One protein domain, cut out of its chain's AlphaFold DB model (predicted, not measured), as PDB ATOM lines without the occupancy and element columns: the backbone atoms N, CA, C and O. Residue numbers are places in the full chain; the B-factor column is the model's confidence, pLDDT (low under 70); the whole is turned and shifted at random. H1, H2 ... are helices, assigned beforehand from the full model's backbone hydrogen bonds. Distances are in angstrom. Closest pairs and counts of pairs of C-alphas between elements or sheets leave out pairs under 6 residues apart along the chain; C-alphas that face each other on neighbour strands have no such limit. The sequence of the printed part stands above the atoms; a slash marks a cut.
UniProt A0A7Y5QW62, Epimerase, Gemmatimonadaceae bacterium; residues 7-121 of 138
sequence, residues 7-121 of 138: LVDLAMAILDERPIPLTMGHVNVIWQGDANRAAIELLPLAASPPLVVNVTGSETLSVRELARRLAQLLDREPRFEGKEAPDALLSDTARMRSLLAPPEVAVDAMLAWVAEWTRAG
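What this domain is: This is residues 7 to 121 of the 138 residues of the protein "Epimerase" of Gemmatimonadaceae bacterium (UniProt A0A7Y5QW62). Three crossed helices, H1, H3 and H5, cluster at one end of a flat shape; long unnamed stretches run to the other end, where H2 and H4 touch no helix. The 115 printed residues include five named helices, H1 to H5 in order, and no named strand: all helix, though helices hold 50 residues, under half. It is only just loose, close to compact, with a radius of gyration of the C-alphas of 16.2 A and spans of 49 by 34 by 17 A.

How they stand to each other: H5, residues 107 to 119, touches H3, residues 63 to 74, at a steep tilt of 51 degrees; their closest C-alphas, Ala 115 and Leu 74, are 6.1 A apart. H1, residues 7 to 15, touches H3, closest C-alphas Leu 10 and Ala 67, 6.0 A. H1 touches H5, closest C-alphas Val 8 and Val 114, 6.2 A. H2, residues 32 to 41, and H4, residues 94 to 99, are only just apart, at 8.4 A. In H1 to H5 every O i to N i+4 pair is within hydrogen-bond range.

Where its parts are: H5 measures 18.0 A, H3 16.1 A and H2 14.0 A from first to last C-alpha. H1 begins at C-alpha 7 (29.658, -3.628, -34.999); H5 ends at C-alpha 119 (18.720, -10.473, -36.487).

The domain as a whole: The farthest C-alphas, Ser 48 and Asp 75, are 51.4 A apart. The printed part has no cut; the links H1 to H2, H2 to H3 and H3 to H4 are long. No printed residue is under 70 in pLDDT.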
ATOM      1  N   LEU A   7      30.485  -2.596 -35.633       98.00
ATOM      2  CA  LEU A   7      29.658  -3.628 -34.999       98.00
ATOM      3  C   LEU A   7      28.638  -4.246 -35.969       98.00
ATOM      4  O   LEU A   7      28.352  -5.436 -35.869       98.00
ATOM      5  N   VAL A   8      28.111  -3.460 -36.912       97.81
ATOM      6  CA  VAL A   8      27.205  -3.947 -37.964       97.81
ATOM      7  C   VAL A   8      27.973  -4.825 -38.947       97.81
ATOM      8  O   VAL A   8      27.496  -5.909 -39.273       97.81
ATOM      9  N   ASP A   9      29.173  -4.411 -39.362       97.50
ATOM     10  CA  ASP A   9      30.027  -5.206 -40.254       97.50
ATOM     11  C   ASP A   9      30.367  -6.569 -39.633       97.50
ATOM     12  O   ASP A   9      30.255  -7.598 -40.305       97.50
ATOM     13  N   LEU A  10      30.696  -6.596 -38.334       98.31
ATOM     14  CA  LEU A  10      30.941  -7.832 -37.585       98.31
ATOM     15  C   LEU A  10      29.682  -8.701 -37.489       98.31
ATOM     16  O   LEU A  10      29.744  -9.893 -37.783       98.31
ATOM     17  N   ALA A  11      28.536  -8.125 -37.115       98.19
ATOM     18  CA  ALA A  11      27.278  -8.865 -37.021       98.19
ATOM     19  C   ALA A  11      26.866  -9.477 -38.368       98.19
ATOM     20  O   ALA A  11      26.453 -10.634 -38.413       98.19
ATOM     21  N   MET A  12      27.024  -8.734 -39.466       97.75
ATOM     22  CA  MET A  12      26.751  -9.242 -40.810       97.75
ATOM     23  C   MET A  12      27.739 -10.334 -41.216       97.75
ATOM     24  O   MET A  12      27.314 -11.353 -41.743       97.75
ATOM     25  N   ALA A  13      29.036 -10.181 -40.931       97.88
ATOM     26  CA  ALA A  13      30.005 -11.243 -41.200       97.88
ATOM     27  C   ALA A  13      29.651 -12.543 -40.457       97.88
ATOM     28  O   ALA A  13      29.730 -13.620 -41.038       97.88
ATOM     29  N   ILE A  14      29.190 -12.440 -39.208       98.44
ATOM     30  CA  ILE A  14      28.737 -13.586 -38.409       98.44
ATOM     31  C   ILE A  14      27.487 -14.233 -39.019       98.44
ATOM     32  O   ILE A  14      27.455 -15.451 -39.188       98.44
ATOM     33  N   LEU A  15      26.465 -13.439 -39.351       97.75
ATOM     34  CA  LEU A  15      25.214 -13.941 -39.933       97.75
ATOM     35  C   LEU A  15      25.426 -14.592 -41.307       97.75
ATOM     36  O   LEU A  15      24.793 -15.603 -41.599       97.75
ATOM     37  N   ASP A  16      26.337 -14.039 -42.106       96.94
ATOM     38  CA  ASP A  16      26.685 -14.528 -43.444       96.94
ATOM     39  C   ASP A  16      27.746 -15.646 -43.420       96.94
ATOM     40  O   ASP A  16      28.208 -16.086 -44.474       96.94
ATOM     41  N   GLU A  17      28.202 -16.062 -42.235       97.69
ATOM     42  CA  GLU A  17      29.309 -17.007 -42.036       97.69
ATOM     43  C   GLU A  17      30.616 -16.628 -42.768       97.69
ATOM     44  O   GLU A  17      31.420 -17.494 -43.151       97.69
ATOM     45  N   ARG A  18      30.846 -15.326 -42.961       97.75
ATOM     46  CA  ARG A  18      32.056 -14.782 -43.583       97.75
ATOM     47  C   ARG A  18      33.197 -14.691 -42.560       97.75
ATOM     48  O   ARG A  18      32.960 -14.284 -41.421       97.75
ATOM     49  N   PRO A  19      34.441 -15.035 -42.943       97.88
ATOM     50  CA  PRO A  19      35.596 -14.845 -42.072       97.88
ATOM     51  C   PRO A  19      35.815 -13.370 -41.711       97.88
ATOM     52  O   PRO A  19      35.724 -12.490 -42.565       97.88
ATOM     53  N   ILE A  20      36.128 -13.114 -40.442       98.38
ATOM     54  CA  ILE A  20      36.505 -11.804 -39.913       98.38
ATOM     55  C   ILE A  20      38.039 -11.733 -39.884       98.38
ATOM     56  O   ILE A  20      38.658 -12.504 -39.136       98.38
ATOM     57  N   PRO A  21      38.669 -10.840 -40.667       96.94
ATOM     58  CA  PRO A  21      40.114 -10.671 -40.652       96.94
ATOM     59  C   PRO A  21      40.565 -10.062 -39.321       96.94
ATOM     60  O   PRO A  21      39.991  -9.088 -38.838       96.94
ATOM     61  N   LEU A  22      41.618 -10.624 -38.730       97.50
ATOM     62  CA  LEU A  22      42.119 -10.193 -37.419       97.50
ATOM     63  C   LEU A  22      43.345  -9.288 -37.474       97.50
ATOM     64  O   LEU A  22      43.792  -8.814 -36.431       97.50
ATOM     65  N   THR A  23      43.879  -9.014 -38.665       96.06
ATOM     66  CA  THR A  23      45.075  -8.177 -38.821       96.06
ATOM     67  C   THR A  23      44.885  -6.795 -38.183       96.06
ATOM     68  O   THR A  23      45.797  -6.304 -37.521       96.06
ATOM     69  N   MET A  24      43.706  -6.170 -38.304       96.38
ATOM     70  CA  MET A  24      43.317  -5.049 -37.437       96.38
ATOM     71  C   MET A  24      42.628  -5.589 -36.179       96.38
ATOM     72  O   MET A  24      41.414  -5.763 -36.142       96.38
ATOM     73  N   GLY A  25      43.413  -5.896 -35.146       97.31
ATOM     74  CA  GLY A  25      42.909  -6.611 -33.966       97.31
ATOM     75  C   GLY A  25      42.091  -5.761 -32.988       97.31
ATOM     76  O   GLY A  25      41.385  -6.320 -32.145       97.31
ATOM     77  N   HIS A  26      42.181  -4.430 -33.080       98.19
ATOM     78  CA  HIS A  26      41.531  -3.507 -32.152       98.19
ATOM     79  C   HIS A  26      40.880  -2.333 -32.870       98.19
ATOM     80  O   HIS A  26      41.368  -1.883 -33.904       98.19
ATOM     81  N   VAL A  27      39.812  -1.812 -32.270       97.81
ATOM     82  CA  VAL A  27      39.081  -0.635 -32.744       97.81
ATOM     83  C   VAL A  27      38.665   0.250 -31.571       97.81
ATOM     84  O   VAL A  27      38.476  -0.227 -30.450       97.81
ATOM     85  N   ASN A  28      38.466   1.537 -31.840       96.88
ATOM     86  CA  ASN A  28      37.623   2.388 -31.006       96.88
ATOM     87  C   ASN A  28      36.253   2.496 -31.681       96.88
ATOM     88  O   ASN A  28      36.180   2.719 -32.890       96.88
ATOM     89  N   VAL A  29      35.168   2.368 -30.919       96.75
ATOM     90  CA  VAL A  29      33.805   2.552 -31.441       96.75
ATOM     91  C   VAL A  29      33.054   3.551 -30.577       96.75
ATOM     92  O   VAL A  29      33.205   3.563 -29.360       96.75
ATOM     93  N   ILE A  30      32.233   4.383 -31.205       96.88
ATOM     94  CA  ILE A  30      31.370   5.343 -30.521       96.88
ATOM     95  C   ILE A  30      29.954   5.214 -31.059       96.88
ATOM     96  O   ILE A  30      29.748   5.003 -32.259       96.88
ATOM     97  N   TRP A  31      28.967   5.374 -30.183       97.06
ATOM     98  CA  TRP A  31      27.597   5.519 -30.637       97.06
ATOM     99  C   TRP A  31      27.450   6.829 -31.406       97.06
ATOM    100  O   TRP A  31      27.897   7.885 -30.970       97.06
ATOM    101  N   GLN A  32      26.769   6.799 -32.547       94.19
ATOM    102  CA  GLN A  32      26.628   8.010 -33.356       94.19
ATOM    103  C   GLN A  32      25.899   9.153 -32.636       94.19
ATOM    104  O   GLN A  32      26.153  10.314 -32.941       94.19
ATOM    105  N   GLY A  33      25.007   8.844 -31.688       95.69
ATOM    106  CA  GLY A  33      24.394   9.869 -30.842       95.69
ATOM    107  C   GLY A  33      25.439  10.615 -30.011       95.69
ATOM    108  O   GLY A  33      25.433  11.842 -29.994       95.69
ATOM    109  N   ASP A  34      26.389   9.886 -29.420       96.75
ATOM    110  CA  ASP A  34      27.504  10.465 -28.665       96.75
ATOM    111  C   ASP A  34      28.477  11.230 -29.566       96.75
ATOM    112  O   ASP A  34      28.923  12.316 -29.207       96.75
ATOM    113  N   ALA A  35      28.761  10.719 -30.769       96.19
ATOM    114  CA  ALA A  35      29.583  11.436 -31.745       96.19
ATOM    115  C   ALA A  35      28.942  12.773 -32.162       96.19
ATOM    116  O   ALA A  35      29.617  13.801 -32.206       96.19
ATOM    117  N   ASN A  36      27.630  12.781 -32.415       96.44
ATOM    118  CA  ASN A  36      26.887  13.996 -32.751       96.44
ATOM    119  C   ASN A  36      26.830  14.974 -31.572       96.44
ATOM    120  O   ASN A  36      27.019  16.174 -31.767       96.44
ATOM    121  N   ARG A  37      26.602  14.469 -30.352       97.25
ATOM    122  CA  ARG A  37      26.651  15.268 -29.121       97.25
ATOM    123  C   ARG A  37      28.006  15.959 -28.988       97.25
ATOM    124  O   ARG A  37      28.048  17.179 -28.860       97.25
ATOM    125  N   ALA A  38      29.098  15.205 -29.120       97.12
ATOM    126  CA  ALA A  38      30.453  15.744 -29.071       97.12
ATOM    127  C   ALA A  38      30.695  16.813 -30.148       97.12
ATOM    128  O   ALA A  38      31.240  17.872 -29.845       97.12
ATOM    129  N   ALA A  39      30.249  16.583 -31.388       96.38
ATOM    130  CA  ALA A  39      30.388  17.564 -32.464       96.38
ATOM    131  C   ALA A  39      29.695  18.899 -32.136       96.38
ATOM    132  O   ALA A  39      30.256  19.957 -32.412       96.38
ATOM    133  N   ILE A  40      28.508  18.856 -31.521       97.56
ATOM    134  CA  ILE A  40      27.752  20.051 -31.113       97.56
ATOM    135  C   ILE A  40      28.406  20.729 -29.901       97.56
ATOM    136  O   ILE A  40      28.592  21.946 -29.912       97.56
ATOM    137  N   GLU A  41      28.786  19.964 -28.876       97.62
ATOM    138  CA  GLU A  41      29.407  20.490 -27.650       97.62
ATOM    139  C   GLU A  41      30.784  21.125 -27.894       97.62
ATOM    140  O   GLU A  41      31.192  22.007 -27.143       97.62
ATOM    141  N   LEU A  42      31.490  20.724 -28.956       97.50
ATOM    142  CA  LEU A  42      32.772  21.316 -29.346       97.50
ATOM    143  C   LEU A  42      32.631  22.620 -30.150       97.50
ATOM    144  O   LEU A  42      33.618  23.348 -30.263       97.50
ATOM    145  N   LEU A  43      31.447  22.959 -30.683       97.56
ATOM    146  CA  LEU A  43      31.250  24.185 -31.480       97.56
ATOM    147  C   LEU A  43      31.684  25.477 -30.761       97.56
ATOM    148  O   LEU A  43      32.348  26.296 -31.399       97.56
ATOM    149  N   PRO A  44      31.393  25.685 -29.458       98.06
ATOM    150  CA  PRO A  44      31.846  26.876 -28.735       98.06
ATOM    151  C   PRO A  44      33.370  26.989 -28.604       98.06
ATOM    152  O   PRO A  44      33.873  28.059 -28.270       98.06
ATOM    153  N   LEU A  45      34.109  25.901 -28.848       97.25
ATOM    154  CA  LEU A  45      35.570  25.855 -28.784       97.25
ATOM    155  C   LEU A  45      36.239  26.054 -30.156       97.25
ATOM    156  O   LEU A  45      37.458  25.904 -30.274       97.25
ATOM    157  N   ALA A  46      35.465  26.369 -31.202       96.88
ATOM    158  CA  ALA A  46      36.006  26.683 -32.519       96.88
ATOM    159  C   ALA A  46      36.981  27.874 -32.443       96.88
ATOM    160  O   ALA A  46      36.690  28.903 -31.834       96.88
ATOM    161  N   ALA A  47      38.148  27.735 -33.075       97.38
ATOM    162  CA  ALA A  47      39.248  28.691 -32.969       97.38
ATOM    163  C   ALA A  47      40.002  28.859 -34.299       97.38
ATOM    164  O   ALA A  47      39.902  28.025 -35.200       97.38
ATOM    165  N   SER A  48      40.779  29.940 -34.396       97.31
ATOM    166  CA  SER A  48      41.784  30.158 -35.441       97.31
ATOM    167  C   SER A  48      43.119  30.498 -34.762       97.31
ATOM    168  O   SER A  48      43.204  31.558 -34.136       97.31
ATOM    169  N   PRO A  49      44.145  29.623 -34.821       95.12
ATOM    170  CA  PRO A  49      44.202  28.331 -35.526       95.12
ATOM    171  C   PRO A  49      43.229  27.270 -34.968       95.12
ATOM    172  O   PRO A  49      42.783  27.396 -33.826       95.12
ATOM    173  N   PRO A  50      42.882  26.231 -35.756       96.62
ATOM    174  CA  PRO A  50      41.835  25.286 -35.388       96.62
ATOM    175  C   PRO A  50      42.193  24.452 -34.160       96.62
ATOM    176  O   PRO A  50      43.310  23.957 -33.997       96.62
ATOM    177  N   LEU A  51      41.182  24.229 -33.327       95.75
ATOM    178  CA  LEU A  51      41.201  23.204 -32.298       95.75
ATOM    179  C   LEU A  51      41.053  21.821 -32.957       95.75
ATOM    180  O   LEU A  51      40.018  21.523 -33.542       95.75
ATOM    181  N   VAL A  52      42.074  20.967 -32.840       96.44
ATOM    182  CA  VAL A  52      42.045  19.582 -33.351       96.44
ATOM    183  C   VAL A  52      41.798  18.603 -32.204       96.44
ATOM    184  O   VAL A  52      42.550  18.596 -31.224       96.44
ATOM    185  N   VAL A  53      40.754  17.780 -32.327       96.56
ATOM    186  CA  VAL A  53      40.326  16.794 -31.320       96.56
ATOM    187  C   VAL A  53      39.910  15.505 -32.030       96.56
ATOM    188  O   VAL A  53      39.064  15.546 -32.918       96.56
ATOM    189  N   ASN A  54      40.465  14.360 -31.622       96.94
ATOM    190  CA  ASN A  54      39.965  13.055 -32.059       96.94
ATOM    191  C   ASN A  54      38.688  12.706 -31.288       96.94
ATOM    192  O   ASN A  54      38.681  12.778 -30.058       96.94
ATOM    193  N   VAL A  55      37.636  12.286 -31.995       96.50
ATOM    194  CA  VAL A  55      36.339  11.933 -31.401       96.50
ATOM    195  C   VAL A  55      35.999  10.481 -31.730       96.50
ATOM    196  O   VAL A  55      35.738  10.140 -32.880       96.50
ATOM    197  N   THR A  56      36.015   9.624 -30.711       96.38
ATOM    198  CA  THR A  56      35.612   8.210 -30.769       96.38
ATOM    199  C   THR A  56      35.380   7.688 -29.343       96.38
ATOM    200  O   THR A  56      35.454   8.456 -28.383       96.38
ATOM    201  N   GLY A  57      35.092   6.397 -29.174       95.00
ATOM    202  CA  GLY A  57      34.993   5.772 -27.860       95.00
ATOM    203  C   GLY A  57      36.355   5.722 -27.182       95.00
ATOM    204  O   GLY A  57      37.378   5.518 -27.828       95.00
ATOM    205  N   SER A  58      36.378   5.891 -25.863       92.50
ATOM    206  CA  SER A  58      37.627   5.885 -25.093       92.50
ATOM    207  C   SER A  58      38.218   4.490 -24.878       92.50
ATOM    208  O   SER A  58      39.343   4.374 -24.401       92.50
ATOM    209  N   GLU A  59      37.458   3.438 -25.174       95.69
ATOM    210  CA  GLU A  59      37.869   2.052 -24.977       95.69
ATOM    211  C   GLU A  59      38.647   1.529 -26.190       95.69
ATOM    212  O   GLU A  59      38.249   1.731 -27.339       95.69
ATOM    213  N   THR A  60      39.739   0.811 -25.924       97.00
ATOM    214  CA  THR A  60      40.423  -0.024 -26.917       97.00
ATOM    215  C   THR A  60      39.761  -1.393 -26.918       97.00
ATOM    216  O   THR A  60      39.928  -2.168 -25.977       97.00
ATOM    217  N   LEU A  61      38.993  -1.691 -27.963       98.19
ATOM    218  CA  LEU A  61      38.160  -2.888 -28.018       98.19
ATOM    219  C   LEU A  61      38.780  -3.934 -28.934       98.19
ATOM    220  O   LEU A  61      39.119  -3.636 -30.076       98.19
ATOM    221  N   SER A  62      38.894  -5.169 -28.449       98.44
ATOM    222  CA  SER A  62      39.342  -6.300 -29.263       98.44
ATOM    223  C   SER A  62      38.259  -6.702 -30.264       98.44
ATOM    224  O   SER A  62      37.143  -7.044 -29.871       98.44
ATOM    225  N   VAL A  63      38.604  -6.738 -31.553       98.56
ATOM    226  CA  VAL A  63      37.704  -7.190 -32.627       98.56
ATOM    227  C   VAL A  63      37.245  -8.627 -32.388       98.56
ATOM    228  O   VAL A  63      36.061  -8.929 -32.533       98.56
ATOM    229  N   ARG A  64      38.155  -9.506 -31.952       98.62
ATOM    230  CA  ARG A  64      37.826 -10.898 -31.622       98.62
ATOM    231  C   ARG A  64      36.784 -10.979 -30.512       98.62
ATOM    232  O   ARG A  64      35.848 -11.769 -30.617       98.62
ATOM    233  N   GLU A  65      36.957 -10.195 -29.452       98.69
ATOM    234  CA  GLU A  65      36.035 -10.220 -28.318       98.69
ATOM    235  C   GLU A  65      34.672  -9.635 -28.692       98.69
ATOM    236  O   GLU A  65      33.647 -10.255 -28.422       98.69
ATOM    237  N   LEU A  66      34.641  -8.511 -29.414       98.75
ATOM    238  CA  LEU A  66      33.396  -7.951 -29.949       98.75
ATOM    239  C   LEU A  66      32.647  -8.970 -30.820       98.75
ATOM    240  O   LEU A  66      31.445  -9.166 -30.642       98.75
ATOM    241  N   ALA A  67      33.359  -9.656 -31.720       98.69
ATOM    242  CA  ALA A  67      32.780 -10.677 -32.586       98.69
ATOM    243  C   ALA A  67      32.217 -11.863 -31.791       98.69
ATOM    244  O   ALA A  67      31.108 -12.305 -32.071       98.69
ATOM    245  N   ARG A  68      32.930 -12.356 -30.768       98.75
ATOM    246  CA  ARG A  68      32.433 -13.430 -29.886       98.75
ATOM    247  C   ARG A  68      31.161 -13.030 -29.154       98.75
ATOM    248  O   ARG A  68      30.206 -13.799 -29.126       98.75
ATOM    249  N   ARG A  69      31.133 -11.821 -28.596       98.75
ATOM    250  CA  ARG A  69      29.973 -11.304 -27.863       98.75
ATOM    251  C   ARG A  69      28.766 -11.104 -28.778       98.75
ATOM    252  O   ARG A  69      27.658 -11.478 -28.409       98.75
ATOM    253  N   LEU A  70      28.973 -10.583 -29.990       98.69
ATOM    254  CA  LEU A  70      27.917 -10.522 -31.010       98.69
ATOM    255  C   LEU A  70      27.425 -11.915 -31.396       98.69
ATOM    256  O   LEU A  70      26.223 -12.126 -31.483       98.69
ATOM    257  N   ALA A  71      28.333 -12.866 -31.602       98.50
ATOM    258  CA  ALA A  71      27.980 -14.218 -32.012       98.50
ATOM    259  C   ALA A  71      27.119 -14.934 -30.958       98.50
ATOM    260  O   ALA A  71      26.112 -15.543 -31.310       98.50
ATOM    261  N   GLN A  72      27.426 -14.743 -29.669       98.50
ATOM    262  CA  GLN A  72      26.579 -15.203 -28.562       98.50
ATOM    263  C   GLN A  72      25.167 -14.602 -28.618       98.50
ATOM    264  O   GLN A  72      24.185 -15.321 -28.458       98.50
ATOM    265  N   LEU A  73      25.045 -13.294 -28.873       98.50
ATOM    266  CA  LEU A  73      23.743 -12.617 -28.987       98.50
ATOM    267  C   LEU A  73      22.947 -13.048 -30.232       98.50
ATOM    268  O   LEU A  73      21.717 -12.969 -30.240       98.50
ATOM    269  N   LEU A  74      23.647 -13.483 -31.280       98.25
ATOM    270  CA  LEU A  74      23.081 -13.901 -32.563       98.25
ATOM    271  C   LEU A  74      22.845 -15.415 -32.667       98.25
ATOM    272  O   LEU A  74      22.298 -15.851 -33.678       98.25
ATOM    273  N   ASP A  75      23.231 -16.197 -31.655       98.00
ATOM    274  CA  ASP A  75      23.194 -17.667 -31.671       98.00
ATOM    275  C   ASP A  75      23.933 -18.251 -32.895       98.00
ATOM    276  O   ASP A  75      23.406 -19.022 -33.706       98.00
ATOM    277  N   ARG A  76      25.170 -17.777 -33.088       98.00
ATOM    278  CA  ARG A  76      26.076 -18.141 -34.186       98.00
ATOM    279  C   ARG A  76      27.510 -18.274 -33.678       98.00
ATOM    280  O   ARG A  76      27.820 -17.887 -32.559       98.00
ATOM    281  N   GLU A  77      28.393 -18.783 -34.533       97.75
ATOM    282  CA  GLU A  77      29.830 -18.891 -34.267       97.75
ATOM    283  C   GLU A  77      30.616 -17.973 -35.216       97.75
ATOM    284  O   GLU A  77      30.400 -18.027 -36.432       97.75
ATOM    285  N   PRO A  78      31.537 -17.130 -34.714       98.00
ATOM    286  CA  PRO A  78      32.333 -16.263 -35.566       98.00
ATOM    287  C   PRO A  78      33.459 -17.060 -36.237       98.00
ATOM    288  O   PRO A  78      34.192 -17.811 -35.587       98.00
ATOM    289  N   ARG A  79      33.657 -16.853 -37.541       98.44
ATOM    290  CA  ARG A  79      34.829 -17.366 -38.265       98.44
ATOM    291  C   ARG A  79      35.911 -16.300 -38.285       98.44
ATOM    292  O   ARG A  79      35.633 -15.152 -38.604       98.44
ATOM    293  N   PHE A  80      37.142 -16.679 -37.973       98.50
ATOM    294  CA  PHE A  80      38.277 -15.761 -37.944       98.50
ATOM    295  C   PHE A  80      39.316 -16.136 -38.992       98.50
ATOM    296  O   PHE A  80      39.573 -17.320 -39.213       98.50
ATOM    297  N   GLU A  81      39.951 -15.126 -39.577       97.94
ATOM    298  CA  GLU A  81      41.055 -15.286 -40.518       97.94
ATOM    299  C   GLU A  81      42.294 -14.512 -40.049       97.94
ATOM    300  O   GLU A  81      42.209 -13.389 -39.547       97.94
ATOM    301  N   GLY A  82      43.467 -15.123 -40.226       96.25
ATOM    302  CA  GLY A  82      44.743 -14.521 -39.855       96.25
ATOM    303  C   GLY A  82      44.982 -14.467 -38.343       96.25
ATOM    304  O   GLY A  82      44.463 -15.276 -37.570       96.25
ATOM    305  N   LYS A  83      45.843 -13.533 -37.931       96.56
ATOM    306  CA  LYS A  83      46.238 -13.295 -36.538       96.56
ATOM    307  C   LYS A  83      46.282 -11.797 -36.271       96.56
ATOM    308  O   LYS A  83      46.515 -11.014 -37.189       96.56
ATOM    309  N   GLU A  84      46.100 -11.429 -35.014       97.88
ATOM    310  CA  GLU A  84      46.241 -10.060 -34.545       97.88
ATOM    311  C   GLU A  84      47.653  -9.526 -34.822       97.88
ATOM    312  O   GLU A  84      48.652 -10.153 -34.458       97.88
ATOM    313  N   ALA A  85      47.736  -8.365 -35.474       96.06
ATOM    314  CA  ALA A  85      48.987  -7.627 -35.595       96.06
ATOM    315  C   ALA A  85      49.428  -7.081 -34.219       96.06
ATOM    316  O   ALA A  85      48.584  -6.877 -33.340       96.06
ATOM    317  N   PRO A  86      50.734  -6.815 -34.014       95.00
ATOM    318  CA  PRO A  86      51.238  -6.252 -32.757       95.00
ATOM    319  C   PRO A  86      50.779  -4.804 -32.499       95.00
ATOM    320  O   PRO A  86      50.960  -4.293 -31.397       95.00
ATOM    321  N   ASP A  87      50.204  -4.141 -33.500       94.31
ATOM    322  CA  ASP A  87      49.780  -2.744 -33.500       94.31
ATOM    323  C   ASP A  87      48.387  -2.559 -34.142       94.31
ATOM    324  O   ASP A  87      47.867  -3.424 -34.855       94.31
ATOM    325  N   ALA A  88      47.764  -1.408 -33.887       94.12
ATOM    326  CA  ALA A  88      46.453  -1.039 -34.421       94.12
ATOM    327  C   ALA A  88      46.365   0.474 -34.665       94.12
ATOM    328  O   ALA A  88      47.035   1.259 -33.991       94.12
ATOM    329  N   LEU A  89      45.515   0.881 -35.609       92.56
ATOM    330  CA  LEU A  89      45.210   2.288 -35.859       92.56
ATOM    331  C   LEU A  89      44.079   2.722 -34.921       92.56
ATOM    332  O   LEU A  89      42.904   2.472 -35.177       92.56
ATOM    333  N   LEU A  90      44.456   3.345 -33.807       94.62
ATOM    334  CA  LEU A  90      43.543   3.815 -32.766       94.62
ATOM    335  C   LEU A  90      43.668   5.326 -32.591       94.62
ATOM    336  O   LEU A  90      44.701   5.924 -32.896       94.62
ATOM    337  N   SER A  91      42.615   5.947 -32.074       94.75
ATOM    338  CA  SER A  91      42.607   7.377 -31.781       94.75
ATOM    339  C   SER A  91      42.894   7.642 -30.308       94.75
ATOM    340  O   SER A  91      42.208   7.125 -29.427       94.75
ATOM    341  N   ASP A  92      43.851   8.529 -30.033       95.69
ATOM    342  CA  ASP A  92      44.026   9.089 -28.692       95.69
ATOM    343  C   ASP A  92      42.914  10.108 -28.402       95.69
ATOM    344  O   ASP A  92      42.814  11.145 -29.064       95.69
ATOM    345  N   THR A  93      42.083   9.804 -27.404       96.38
ATOM    346  CA  THR A  93      40.932  10.613 -26.983       96.38
ATOM    347  C   THR A  93      41.195  11.444 -25.725       96.38
ATOM    348  O   THR A  93      40.257  12.027 -25.176       96.38
ATOM    349  N   ALA A  94      42.444  11.557 -25.251       96.81
ATOM    350  CA  ALA A  94      42.779  12.308 -24.036       96.81
ATOM    351  C   ALA A  94      42.227  13.745 -24.056       96.81
ATOM    352  O   ALA A  94      41.625  14.193 -23.080       96.81
ATOM    353  N   ARG A  95      42.346  14.434 -25.198       97.06
ATOM    354  CA  ARG A  95      41.836  15.803 -25.370       97.06
ATOM    355  C   ARG A  95      40.310  15.883 -25.392       97.06
ATOM    356  O   ARG A  95      39.745  16.813 -24.832       97.06
ATOM    357  N   MET A  96      39.632  14.919 -26.010       97.38
ATOM    358  CA  MET A  96      38.165  14.850 -25.979       97.38
ATOM    359  C   MET A  96      37.679  14.690 -24.536       97.38
ATOM    360  O   MET A  96      36.814  15.431 -24.083       97.38
ATOM    361  N   ARG A  97      38.304  13.774 -23.789       96.56
ATOM    362  CA  ARG A  97      37.958  13.461 -22.397       96.56
ATOM    363  C   ARG A  97      38.240  14.603 -21.420       96.56
ATOM    364  O   ARG A  97      37.624  14.644 -20.364       96.56
ATOM    365  N   SER A  98      39.163  15.514 -21.742       97.25
ATOM    366  CA  SER A  98      39.388  16.715 -20.929       97.25
ATOM    367  C   SER A  98      38.374  17.830 -21.202       97.25
ATOM    368  O   SER A  98      38.268  18.750 -20.399       97.25
ATOM    369  N   LEU A  99      37.690  17.789 -22.350       97.38
ATOM    370  CA  LEU A  99      36.772  18.838 -22.803       97.38
ATOM    371  C   LEU A  99      35.299  18.469 -22.609       97.38
ATOM    372  O   LEU A  99      34.481  19.359 -22.400       97.38
ATOM    373  N   LEU A 100      34.964  17.182 -22.702       96.75
ATOM    374  CA  LEU A 100      33.591  16.692 -22.775       96.75
ATOM    375  C   LEU A 100      33.296  15.677 -21.671       96.75
ATOM    376  O   LEU A 100      34.177  14.944 -21.216       96.75
ATOM    377  N   ALA A 101      32.019  15.582 -21.299       95.12
ATOM    378  CA  ALA A 101      31.521  14.466 -20.505       95.12
ATOM    379  C   ALA A 101      31.698  13.134 -21.268       95.12
ATOM    380  O   ALA A 101      31.611  13.127 -22.505       95.12
ATOM    381  N   PRO A 102      31.921  12.006 -20.566       93.69
ATOM    382  CA  PRO A 102      32.099  10.705 -21.209       93.69
ATOM    383  C   PRO A 102      30.887  10.324 -22.081       93.69
ATOM    384  O   PRO A 102      29.783  10.805 -21.820       93.69
ATOM    385  N   PRO A 103      31.070   9.473 -23.112       93.88
ATOM    386  CA  PRO A 103      29.958   8.922 -23.885       93.88
ATOM    387  C   PRO A 103      28.904   8.267 -22.983       93.88
ATOM    388  O   PRO A 103      29.248   7.617 -21.995       93.88
ATOM    389  N   GLU A 104      27.631   8.439 -23.327       94.88
ATOM    390  CA  GLU A 104      26.504   7.939 -22.536       94.88
ATOM    391  C   GLU A 104      26.187   6.473 -22.851       94.88
ATOM    392  O   GLU A 104      25.750   5.723 -21.973       94.88
ATOM    393  N   VAL A 105      26.404   6.044 -24.099       97.12
ATOM    394  CA  VAL A 105      26.058   4.688 -24.537       97.12
ATOM    395  C   VAL A 105      27.253   3.749 -24.399       97.12
ATOM    396  O   VAL A 105      28.231   3.827 -25.142       97.12
ATOM    397  N   ALA A 106      27.130   2.794 -23.477       96.50
ATOM    398  CA  ALA A 106      28.101   1.719 -23.301       96.50
ATOM    399  C   ALA A 106      28.145   0.768 -24.511       96.50
ATOM    400  O   ALA A 106      27.129   0.506 -25.165       96.50
ATOM    401  N   VAL A 107      29.315   0.169 -24.756       97.31
ATOM    402  CA  VAL A 107      29.532  -0.810 -25.837       97.31
ATOM    403  C   VAL A 107      28.553  -1.978 -25.761       97.31
ATOM    404  O   VAL A 107      28.015  -2.400 -26.780       97.31
ATOM    405  N   ASP A 108      28.244  -2.446 -24.558       97.44
ATOM    406  CA  ASP A 108      27.315  -3.552 -24.313       97.44
ATOM    407  C   ASP A 108      25.902  -3.268 -24.832       97.44
ATOM    408  O   ASP A 108      25.275  -4.134 -25.448       97.44
ATOM    409  N   ALA A 109      25.424  -2.034 -24.650       98.06
ATOM    410  CA  ALA A 109      24.139  -1.604 -25.189       98.06
ATOM    411  C   ALA A 109      24.180  -1.558 -26.722       98.06
ATOM    412  O   ALA A 109      23.253  -2.039 -27.376       98.06
ATOM    413  N   MET A 110      25.277  -1.055 -27.304       98.06
ATOM    414  CA  MET A 110      25.456  -1.047 -28.759       98.06
ATOM    415  C   MET A 110      25.456  -2.465 -29.344       98.06
ATOM    416  O   MET A 110      24.792  -2.696 -30.352       98.06
ATOM    417  N   LEU A 111      26.147  -3.417 -28.708       98.44
ATOM    418  CA  LEU A 111      26.177  -4.823 -29.126       98.44
ATOM    419  C   LEU A 111      24.770  -5.433 -29.125       98.44
ATOM    420  O   LEU A 111      24.363  -6.028 -30.122       98.44
ATOM    421  N   ALA A 112      24.012  -5.241 -28.040       98.50
ATOM    422  CA  ALA A 112      22.644  -5.742 -27.925       98.50
ATOM    423  C   ALA A 112      21.719  -5.153 -29.001       98.50
ATOM    424  O   ALA A 112      20.967  -5.886 -29.647       98.50
ATOM    425  N   TRP A 113      21.792  -3.840 -29.233       98.38
ATOM    426  CA  TRP A 113      20.966  -3.180 -30.243       98.38
ATOM    427  C   TRP A 113      21.330  -3.589 -31.666       98.38
ATOM    428  O   TRP A 113      20.431  -3.807 -32.476       98.38
ATOM    429  N   VAL A 114      22.624  -3.701 -31.980       98.25
ATOM    430  CA  VAL A 114      23.080  -4.141 -33.303       98.25
ATOM    431  C   VAL A 114      22.659  -5.583 -33.556       98.25
ATOM    432  O   VAL A 114      22.096  -5.847 -34.615       98.25
ATOM    433  N   ALA A 115      22.859  -6.484 -32.590       98.31
ATOM    434  CA  ALA A 115      22.456  -7.880 -32.724       98.31
ATOM    435  C   ALA A 115      20.946  -8.018 -32.969       98.31
ATOM    436  O   ALA A 115      20.533  -8.734 -33.877       98.31
ATOM    437  N   GLU A 116      20.115  -7.294 -32.215       98.19
ATOM    438  CA  GLU A 116      18.665  -7.297 -32.434       98.19
ATOM    439  C   GLU A 116      18.288  -6.720 -33.806       98.19
ATOM    440  O   GLU A 116      17.456  -7.286 -34.518       98.19
ATOM    441  N   TRP A 117      18.908  -5.607 -34.204       98.19
ATOM    442  CA  TRP A 117      18.608  -4.944 -35.471       98.19
ATOM    443  C   TRP A 117      18.918  -5.831 -36.678       98.19
ATOM    444  O   TRP A 117      18.079  -5.960 -37.575       98.19
ATOM    445  N   THR A 118      20.101  -6.451 -36.693       97.38
ATOM    446  CA  THR A 118      20.538  -7.323 -37.791       97.38
ATOM    447  C   THR A 118      19.789  -8.651 -37.788       97.38
ATOM    448  O   THR A 118      19.338  -9.081 -38.849       97.38
ATOM    449  N   ARG A 119      19.542  -9.256 -36.616       96.69
ATOM    450  CA  ARG A 119      18.720 -10.473 -36.487       96.69
ATOM    451  C   ARG A 119      17.307 -10.277 -37.028       96.69
ATOM    452  O   ARG A 119      16.767 -11.169 -37.675       96.69
ATOM    453  N   ALA A 120      16.718  -9.107 -36.795       96.81
ATOM    454  CA  ALA A 120      15.400  -8.759 -37.312       96.81
ATOM    455  C   ALA A 120      15.392  -8.432 -38.822       96.81
ATOM    456  O   ALA A 120      14.347  -8.041 -39.343       96.81
ATOM    457  N   GLY A 121      16.528  -8.540 -39.528       95.25
ATOM    458  CA  GLY A 121      16.628  -8.265 -40.965       95.25
ATOM    459  C   GLY A 121      16.294  -6.817 -41.328       95.25
ATOM    460  O   GLY A 121      15.794  -6.544 -42.421       95.25
TER     461      GLY A 121